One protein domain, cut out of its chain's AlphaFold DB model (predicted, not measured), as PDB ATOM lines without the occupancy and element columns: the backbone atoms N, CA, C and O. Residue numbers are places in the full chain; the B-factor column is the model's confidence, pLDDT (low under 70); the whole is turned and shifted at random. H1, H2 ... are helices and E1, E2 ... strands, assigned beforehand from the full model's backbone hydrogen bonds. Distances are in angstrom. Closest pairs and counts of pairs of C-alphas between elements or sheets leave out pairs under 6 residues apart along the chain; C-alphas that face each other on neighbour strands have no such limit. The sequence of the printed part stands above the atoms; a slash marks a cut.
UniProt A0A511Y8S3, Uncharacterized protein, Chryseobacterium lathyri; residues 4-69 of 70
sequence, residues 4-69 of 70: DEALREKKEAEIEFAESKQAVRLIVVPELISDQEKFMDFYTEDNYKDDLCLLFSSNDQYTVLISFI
ATOM      1  N   ASP A   4     -19.137 -41.768  49.033       96.31
ATOM      2  CA  ASP A   4     -20.151 -42.198  48.062       96.31
ATOM      3  C   ASP A   4     -19.620 -42.167  46.622       96.31
ATOM      4  O   ASP A   4     -19.940 -43.045  45.817       96.31
ATOM      5  N   GLU A   5     -18.778 -41.182  46.294       96.69
ATOM      6  CA  GLU A   5     -18.098 -41.115  44.998       96.69
ATOM      7  C   GLU A   5     -17.111 -42.271  44.825       96.69
ATOM      8  O   GLU A   5     -17.161 -42.942  43.796       96.69
ATOM      9  N   ALA A   6     -16.292 -42.561  45.842       96.19
ATOM     10  CA  ALA A   6     -15.356 -43.685  45.806       96.19
ATOM     11  C   ALA A   6     -16.083 -45.035  45.701       96.19
ATOM     12  O   ALA A   6     -15.649 -45.925  44.974       96.19
ATOM     13  N   LEU A   7     -17.224 -45.184  46.379       96.00
ATOM     14  CA  LEU A   7     -18.044 -46.390  46.300       96.00
ATOM     15  C   LEU A   7     -18.662 -46.569  44.908       96.00
ATOM     16  O   LEU A   7     -18.764 -47.697  44.418       96.00
ATOM     17  N   ARG A   8     -19.087 -45.475  44.267       96.62
ATOM     18  CA  ARG A   8     -19.571 -45.511  42.883       96.62
ATOM     19  C   ARG A   8     -18.444 -45.891  41.924       96.62
ATOM     20  O   ARG A   8     -18.636 -46.810  41.136       96.62
ATOM     21  N   GLU A   9     -17.283 -45.251  42.040       96.00
ATOM     22  CA  GLU A   9     -16.110 -45.534  41.203       96.00
ATOM     23  C   GLU A   9     -15.648 -46.989  41.347       96.00
ATOM     24  O   GLU A   9     -15.420 -47.668  40.348       96.00
ATOM     25  N   LYS A  10     -15.618 -47.515  42.579       95.50
ATOM     26  CA  LYS A  10     -15.338 -48.931  42.836       95.50
ATOM     27  C   LYS A  10     -16.293 -49.839  42.059       95.50
ATOM     28  O   LYS A  10     -15.831 -50.755  41.391       95.50
ATOM     29  N   LYS A  11     -17.606 -49.593  42.123       94.88
ATOM     30  CA  LYS A  11     -18.610 -50.423  41.431       94.88
ATOM     31  C   LYS A  11     -18.489 -50.348  39.912       94.88
ATOM     32  O   LYS A  11     -18.659 -51.359  39.238       94.88
ATOM     33  N   GLU A  12     -18.216 -49.163  39.372       95.44
ATOM     34  CA  GLU A  12     -17.994 -48.974  37.934       95.44
ATOM     35  C   GLU A  12     -16.752 -49.748  37.470       95.44
ATOM     36  O   GLU A  12     -16.826 -50.507  36.502       95.44
ATOM     37  N   ALA A  13     -15.656 -49.664  38.229       92.94
ATOM     38  CA  ALA A  13     -14.447 -50.434  37.975       92.94
ATOM     39  C   ALA A  13     -14.681 -51.951  38.115       92.94
ATOM     40  O   ALA A  13     -14.226 -52.719  37.270       92.94
ATOM     41  N   GLU A  14     -15.420 -52.412  39.131       92.25
ATOM     42  CA  GLU A  14     -15.766 -53.835  39.304       92.25
ATOM     43  C   GLU A  14     -16.467 -54.404  38.062       92.25
ATOM     44  O   GLU A  14     -16.164 -55.524  37.645       92.25
ATOM     45  N   ILE A  15     -17.363 -53.627  37.444       92.44
ATOM     46  CA  ILE A  15     -18.052 -54.008  36.206       92.44
ATOM     47  C   ILE A  15     -17.060 -54.088  35.037       92.44
ATOM     48  O   ILE A  15     -17.009 -55.110  34.351       92.44
ATOM     49  N   GLU A  16     -16.231 -53.061  34.841       92.81
ATOM     50  CA  GLU A  16     -15.237 -53.016  33.756       92.81
ATOM     51  C   GLU A  16     -14.219 -54.172  33.846       92.81
ATOM     52  O   GLU A  16     -13.895 -54.842  32.855       92.81
ATOM     53  N   PHE A  17     -13.728 -54.466  35.052       89.31
ATOM     54  CA  PHE A  17     -12.769 -55.549  35.256       89.31
ATOM     55  C   PHE A  17     -13.404 -56.940  35.147       89.31
ATOM     56  O   PHE A  17     -12.757 -57.873  34.655       89.31
ATOM     57  N   ALA A  18     -14.681 -57.085  35.516       87.25
ATOM     58  CA  ALA A  18     -15.434 -58.312  35.270       87.25
ATOM     59  C   ALA A  18     -15.597 -58.587  33.764       87.25
ATOM     60  O   ALA A  18     -15.409 -59.727  33.324       87.25
ATOM     61  N   GLU A  19     -15.875 -57.557  32.958       90.31
ATOM     62  CA  GLU A  19     -15.972 -57.676  31.496       90.31
ATOM     63  C   GLU A  19     -14.630 -58.051  30.852       90.31
ATOM     64  O   GLU A  19     -14.576 -58.903  29.959       90.31
ATOM     65  N   SER A  20     -13.530 -57.478  31.344       86.31
ATOM     66  CA  SER A  20     -12.178 -57.770  30.848       86.31
ATOM     67  C   SER A  20     -11.571 -59.078  31.380       86.31
ATOM     68  O   SER A  20     -10.463 -59.441  30.975       86.31
ATOM     69  N   LYS A  21     -12.291 -59.823  32.238       82.31
ATOM     70  CA  LYS A  21     -11.832 -61.061  32.905       82.31
ATOM     71  C   LYS A  21     -10.515 -60.889  33.670       82.31
ATOM     72  O   LYS A  21      -9.749 -61.847  33.810       82.31
ATOM     73  N   GLN A  22     -10.237 -59.683  34.156       85.00
ATOM     74  CA  GLN A  22      -9.056 -59.420  34.966       85.00
ATOM     75  C   GLN A  22      -9.376 -59.702  36.431       85.00
ATOM     76  O   GLN A  22     -10.326 -59.161  36.991       85.00
ATOM     77  N   ALA A  23      -8.570 -60.556  37.063       86.62
ATOM     78  CA  ALA A  23      -8.660 -60.779  38.496       86.62
ATOM     79  C   ALA A  23      -8.052 -59.573  39.221       86.62
ATOM     80  O   ALA A  23      -6.835 -59.467  39.389       86.62
ATOM     81  N   VAL A  24      -8.906 -58.639  39.621       89.56
ATOM     82  CA  VAL A  24      -8.519 -57.474  40.415       89.56
ATOM     83  C   VAL A  24      -9.236 -57.489  41.752       89.56
ATOM     84  O   VAL A  24     -10.336 -58.020  41.899       89.56
ATOM     85  N   ARG A  25      -8.605 -56.856  42.729       89.75
ATOM     86  CA  ARG A  25      -9.219 -56.454  43.977       89.75
ATOM     87  C   ARG A  25      -9.303 -54.940  44.007       89.75
ATOM     88  O   ARG A  25      -8.301 -54.259  43.800       89.75
ATOM     89  N   LEU A  26     -10.495 -54.447  44.305       93.00
ATOM     90  CA  LEU A  26     -10.789 -53.033  44.447       93.00
ATOM     91  C   LEU A  26     -11.188 -52.775  45.896       93.00
ATOM     92  O   LEU A  26     -12.127 -53.397  46.398       93.00
ATOM     93  N   ILE A  27     -10.462 -51.888  46.570       94.38
ATOM     94  CA  ILE A  27     -10.761 -51.492  47.947       94.38
ATOM     95  C   ILE A  27     -10.838 -49.970  48.052       94.38
ATOM     96  O   ILE A  27      -9.962 -49.264  47.563       94.38
ATOM     97  N   VAL A  28     -11.880 -49.453  48.696       96.06
ATOM     98  CA  VAL A  28     -11.937 -48.053  49.124       96.06
ATOM     99  C   VAL A  28     -11.015 -47.859  50.329       96.06
ATOM    100  O   VAL A  28     -11.089 -48.616  51.300       96.06
ATOM    101  N   VAL A  29     -10.152 -46.846  50.258       95.94
ATOM    102  CA  VAL A  29      -9.186 -46.468  51.299       95.94
ATOM    103  C   VAL A  29      -9.204 -44.950  51.520       95.94
ATOM    104  O   VAL A  29      -9.667 -44.218  50.642       95.94
ATOM    105  N   PRO A  30      -8.706 -44.435  52.660       97.12
ATOM    106  CA  PRO A  30      -8.515 -42.993  52.845       97.12
ATOM    107  C   PRO A  30      -7.601 -42.387  51.767       97.12
ATOM    108  O   PRO A  30      -6.704 -43.056  51.262       97.12
ATOM    109  N   GLU A  31      -7.783 -41.117  51.406       96.00
ATOM    110  CA  GLU A  31      -6.947 -40.469  50.377       96.00
ATOM    111  C   GLU A  31      -5.512 -40.209  50.875       96.00
ATOM    112  O   GLU A  31      -4.553 -40.329  50.113       96.00
ATOM    113  N   LEU A  32      -5.343 -39.903  52.166       96.06
ATOM    114  CA  LEU A  32      -4.034 -39.639  52.763       96.06
ATOM    115  C   LEU A  32      -3.264 -40.930  53.050       96.06
ATOM    116  O   LEU A  32      -3.745 -41.793  53.778       96.06
ATOM    117  N   ILE A  33      -2.013 -41.001  52.585       94.25
ATOM    118  CA  ILE A  33      -1.114 -42.151  52.800       94.25
ATOM    119  C   ILE A  33      -0.983 -42.501  54.291       94.25
ATOM    120  O   ILE A  33      -1.077 -43.667  54.658       94.25
ATOM    121  N   SER A  34      -0.853 -41.503  55.168       95.50
ATOM    122  CA  SER A  34      -0.734 -41.727  56.618       95.50
ATOM    123  C   SER A  34      -1.958 -42.396  57.251       95.50
ATOM    124  O   SER A  34      -1.849 -43.018  58.304       95.50
ATOM    125  N   ASP A  35      -3.134 -42.228  56.648       95.50
ATOM    126  CA  ASP A  35      -4.372 -42.861  57.106       95.50
ATOM    127  C   ASP A  35      -4.600 -44.199  56.400       95.50
ATOM    128  O   ASP A  35      -5.135 -45.123  57.011       95.50
ATOM    129  N   GLN A  36      -4.117 -44.340  55.160       94.38
ATOM    130  CA  GLN A  36      -4.038 -45.633  54.482       94.38
ATOM    131  C   GLN A  36      -3.181 -46.619  55.268       94.38
ATOM    132  O   GLN A  36      -3.621 -47.740  55.464       94.38
ATOM    133  N   GLU A  37      -2.006 -46.222  55.760       94.62
ATOM    134  CA  GLU A  37      -1.136 -47.102  56.558       94.62
ATOM    135  C   GLU A  37      -1.879 -47.663  57.781       94.62
ATOM    136  O   GLU A  37      -1.943 -48.875  57.967       94.62
ATOM    137  N   LYS A  38      -2.561 -46.796  58.543       94.69
ATOM    138  CA  LYS A  38      -3.372 -47.209  59.703       94.69
ATOM    139  C   LYS A  38      -4.538 -48.117  59.314       94.69
ATOM    140  O   LYS A  38      -4.856 -49.059  60.036       94.69
ATOM    141  N   PHE A  39      -5.204 -47.808  58.203       94.31
ATOM    142  CA  PHE A  39      -6.291 -48.626  57.681       94.31
ATOM    143  C   PHE A  39      -5.779 -50.009  57.254       94.31
ATOM    144  O   PHE A  39      -6.392 -51.019  57.590       94.31
ATOM    145  N   MET A  40      -4.636 -50.064  56.569       91.25
ATOM    146  CA  MET A  40      -4.022 -51.299  56.084       91.25
ATOM    147  C   MET A  40      -3.478 -52.175  57.220       91.25
ATOM    148  O   MET A  40      -3.509 -53.395  57.091       91.25
ATOM    149  N   ASP A  41      -3.069 -51.589  58.347       93.25
ATOM    150  CA  ASP A  41      -2.722 -52.337  59.567       93.25
ATOM    151  C   ASP A  41      -3.939 -53.046  60.192       93.25
ATOM    152  O   ASP A  41      -3.799 -54.085  60.842       93.25
ATOM    153  N   PHE A  42      -5.144 -52.493  60.007       89.00
ATOM    154  CA  PHE A  42      -6.403 -53.094  60.466       89.00
ATOM    155  C   PHE A  42      -7.040 -54.026  59.420       89.00
ATOM    156  O   PHE A  42      -7.815 -54.928  59.757       89.00
ATOM    157  N   TYR A  43      -6.735 -53.797  58.147       88.25
ATOM    158  CA  TYR A  43      -7.301 -54.504  57.010       88.25
ATOM    159  C   TYR A  43      -6.922 -55.990  57.013       88.25
ATOM    160  O   TYR A  43      -5.749 -56.364  56.982       88.25
ATOM    161  N   THR A  44      -7.933 -56.852  56.946       86.62
ATOM    162  CA  THR A  44      -7.787 -58.241  56.505       86.62
ATOM    163  C   THR A  44      -8.831 -58.545  55.439       86.62
ATOM    164  O   THR A  44      -9.904 -57.949  55.399       86.62
ATOM    165  N   GLU A  45      -8.537 -59.494  54.553       82.31
ATOM    166  CA  GLU A  45      -9.487 -59.874  53.498       82.31
ATOM    167  C   GLU A  45     -10.825 -60.345  54.072       82.31
ATOM    168  O   GLU A  45     -11.883 -59.994  53.558       82.31
ATOM    169  N   ASP A  46     -10.766 -61.081  55.182       85.56
ATOM    170  CA  ASP A  46     -11.934 -61.646  55.852       85.56
ATOM    171  C   ASP A  46     -12.768 -60.597  56.606       85.56
ATOM    172  O   ASP A  46     -13.950 -60.826  56.873       85.56
ATOM    173  N   ASN A  47     -12.167 -59.463  56.988       85.00
ATOM    174  CA  ASN A  47     -12.836 -58.419  57.767       85.00
ATOM    175  C   ASN A  47     -13.262 -57.207  56.932       85.00
ATOM    176  O   ASN A  47     -13.967 -56.340  57.453       85.00
ATOM    177  N   TYR A  48     -12.855 -57.145  55.663       88.00
ATOM    178  CA  TYR A  48     -13.018 -55.954  54.852       88.00
ATOM    179  C   TYR A  48     -14.488 -55.612  54.583       88.00
ATOM    180  O   TYR A  48     -15.284 -56.434  54.123       88.00
ATOM    181  N   LYS A  49     -14.816 -54.341  54.816       90.25
ATOM    182  CA  LYS A  49     -16.038 -53.671  54.376       90.25
ATOM    183  C   LYS A  49     -15.661 -52.275  53.910       90.25
ATOM    184  O   LYS A  49     -14.770 -51.660  54.492       90.25
ATOM    185  N   ASP A  50     -16.354 -51.777  52.890       91.38
ATOM    186  CA  ASP A  50     -16.075 -50.455  52.322       91.38
ATOM    187  C   ASP A  50     -16.139 -49.347  53.379       91.38
ATOM    188  O   ASP A  50     -15.273 -48.485  53.423       91.38
ATOM    189  N   ASP A  51     -17.112 -49.406  54.286       93.12
ATOM    190  CA  ASP A  51     -17.334 -48.396  55.322       93.12
ATOM    191  C   ASP A  51     -16.265 -48.370  56.426       93.12
ATOM    192  O   ASP A  51     -16.185 -47.389  57.167       93.12
ATOM    193  N   LEU A  52     -15.399 -49.386  56.532       91.62
ATOM    194  CA  LEU A  52     -14.333 -49.392  57.537       91.62
ATOM    195  C   LEU A  52     -13.352 -48.240  57.341       91.62
ATOM    196  O   LEU A  52     -12.868 -47.700  58.334       91.62
ATOM    197  N   CYS A  53     -13.081 -47.826  56.099       91.38
ATOM    198  CA  CYS A  53     -12.145 -46.732  55.829       91.38
ATOM    199  C   CYS A  53     -12.612 -45.392  56.420       91.38
ATOM    200  O   CYS A  53     -11.775 -44.532  56.705       91.38
ATOM    201  N   LEU A  54     -13.922 -45.226  56.659       93.69
ATOM    202  CA  LEU A  54     -14.506 -44.026  57.271       93.69
ATOM    203  C   LEU A  54     -13.956 -43.764  58.677       93.69
ATOM    204  O   LEU A  54     -13.880 -42.619  59.107       93.69
ATOM    205  N   LEU A  55     -13.550 -44.816  59.394       94.19
ATOM    206  CA  LEU A  55     -13.018 -44.705  60.755       94.19
ATOM    207  C   LEU A  55     -11.589 -44.146  60.803       94.19
ATOM    208  O   LEU A  55     -11.110 -43.796  61.880       94.19
ATOM    209  N   PHE A  56     -10.903 -44.093  59.659       93.81
ATOM    210  CA  PHE A  56      -9.474 -43.783  59.582       93.81
ATOM    211  C   PHE A  56      -9.171 -42.476  58.851       93.81
ATOM    212  O   PHE A  56      -8.073 -41.952  59.017       93.81
ATOM    213  N   SER A  57     -10.102 -41.947  58.053       94.06
ATOM    214  CA  SER A  57      -9.862 -40.738  57.260       94.06
ATOM    215  C   SER A  57      -9.867 -39.482  58.133       94.06
ATOM    216  O   SER A  57     -10.871 -39.144  58.756       94.06
ATOM    217  N   SER A  58      -8.745 -38.761  58.159       94.25
ATOM    218  CA  SER A  58      -8.614 -37.499  58.901       94.25
ATOM    219  C   SER A  58      -9.106 -36.281  58.113       94.25
ATOM    220  O   SER A  58      -9.188 -35.187  58.669       94.25
ATOM    221  N   ASN A  59      -9.370 -36.439  56.812       94.81
ATOM    222  CA  ASN A  59      -9.748 -35.351  55.908       94.81
ATOM    223  C   ASN A  59     -11.066 -35.601  55.159       94.81
ATOM    224  O   ASN A  59     -11.364 -34.858  54.226       94.81
ATOM    225  N   ASP A  60     -11.824 -36.634  55.541       94.06
ATOM    226  CA  ASP A  60     -13.081 -37.052  54.902       94.06
ATOM    227  C   ASP A  60     -12.962 -37.316  53.391       94.06
ATOM    228  O   ASP A  60     -13.938 -37.219  52.639       94.06
ATOM    229  N   GLN A  61     -11.761 -37.672  52.935       96.12
ATOM    230  CA  GLN A  61     -11.499 -38.020  51.548       96.12
ATOM    231  C   GLN A  61     -11.014 -39.460  51.405       96.12
ATOM    232  O   GLN A  61     -10.319 -40.005  52.269       96.12
ATOM    233  N   TYR A  62     -11.390 -40.063  50.280       96.69
ATOM    234  CA  TYR A  62     -11.198 -41.474  49.966       96.69
ATOM    235  C   TYR A  62     -10.732 -41.649  48.524       96.69
ATOM    236  O   TYR A  62     -10.811 -40.716  47.722       96.69
ATOM    237  N   THR A  63     -10.248 -42.841  48.201       96.06
ATOM    238  CA  THR A  63      -9.855 -43.263  46.854       96.06
ATOM    239  C   THR A  63     -10.028 -44.776  46.705       96.06
ATOM    240  O   THR A  63     -10.183 -45.485  47.702       96.06
ATOM    241  N   VAL A  64     -10.012 -45.281  45.471       95.75
ATOM    242  CA  VAL A  64     -10.076 -46.716  45.177       95.75
ATOM    243  C   VAL A  64      -8.670 -47.231  44.894       95.75
ATOM    244  O   VAL A  64      -8.010 -46.817  43.942       95.75
ATOM    245  N   LEU A  65      -8.205 -48.164  45.718       93.31
ATOM    246  CA  LEU A  65      -6.961 -48.878  45.493       93.31
ATOM    247  C   LEU A  65      -7.236 -50.146  44.680       93.31
ATOM    248  O   LEU A  65      -8.036 -50.999  45.068       93.31
ATOM    249  N   ILE A  66      -6.541 -50.257  43.550       92.31
ATOM    250  CA  ILE A  66      -6.645 -51.372  42.607       92.31
ATOM    251  C   ILE A  66      -5.422 -52.271  42.771       92.31
ATOM    252  O   ILE A  66      -4.287 -51.830  42.600       92.31
ATOM    253  N   SER A  67      -5.649 -53.543  43.088       89.12
ATOM    254  CA  SER A  67      -4.604 -54.562  43.211       89.12
ATOM    255  C   SER A  67      -4.875 -55.722  42.262       89.12
ATOM    256  O   SER A  67      -5.940 -56.328  42.304       89.12
ATOM    257  N   PHE A  68      -3.906 -56.068  41.419       85.06
ATOM    258  CA  PHE A  68      -4.013 -57.223  40.527       85.06
ATOM    259  C   PHE A  68      -3.705 -58.511  41.297       85.06
ATOM    260  O   PHE A  68      -2.630 -58.636  41.891       85.06
ATOM    261  N   ILE A  69      -4.632 -59.468  41.273       81.06
ATOM    262  CA  ILE A  69      -4.443 -60.795  41.863       81.06
ATOM    263  C   ILE A  69      -3.688 -61.640  40.826       81.06
ATOM    264  O   ILE A  69      -4.124 -61.749  39.680       81.06
TER     265      ILE A  69
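This is residues 4 to 69 of the 70 residues of an uncharacterized protein of Chryseobacterium lathyri (UniProt A0A511Y8S3). A ribbon of two antiparallel strands, E1 and E2, has the long helix H1 running along one face, while the shorter helices H2 and H3 pack near the end of the ribbon where E1 finishes and E2 starts. The printed part has 66 residues, with three named helices and two named strands in the order H1, E1, H2, H3, E2; the class is mixed, helices and strands. The whole is compact, with a radius of gyration of the C-alphas of 11.9 A and spans of 35 by 23 by 17 A.

H1, residues 4 to 19, begins at C-alpha 4 (-20.151, -42.198, 48.062) and is 23.1 A long. E1, residues 24 to 30, is 19.1 A long. H2 is residues 33 to 42, 14.4 A, and H3 is residues 50 to 55, 10.7 A. E2, residues 62 to 68, runs 19.7 A to C-alpha 68 at (-4.013, -57.223, 40.527).

E1 and E2 are antiparallel neighbours at 155 degrees; N 27 and O 65, 3.0 A, and N 65 and O 27, 2.8 A, are within hydrogen-bond range. H1 and E1 come closest at the C-alphas of Lys 10 and Leu 26, 6.3 A; H1 and E2 at those of Ala 6 and Thr 63, 5.6 A. The closest C-alphas of E1 and H2 are those of Pro 30 and Gln 36, 5.4 A; of E1 and H3, those of Val 29 and Cys 53, 5.4 A. H2 and H3 are close but not clearly touching, with the C-alphas of Phe 39 and Cys 53 closest at 6.4 A. H1 and H2 are apart. Every O i to N i+4 pair is within hydrogen-bond range in H1, 5 of 6 in H2 and 0 of 2 in H3, where 2 of 3 O i to N i+3 pairs are.

The two C-alphas farthest apart, those of Lys 21 and Ser 58, are 35.2 A from each other. The printed part has no cut and no long link. The mean pLDDT of the printed part is 92.2, and no printed residue is under 70.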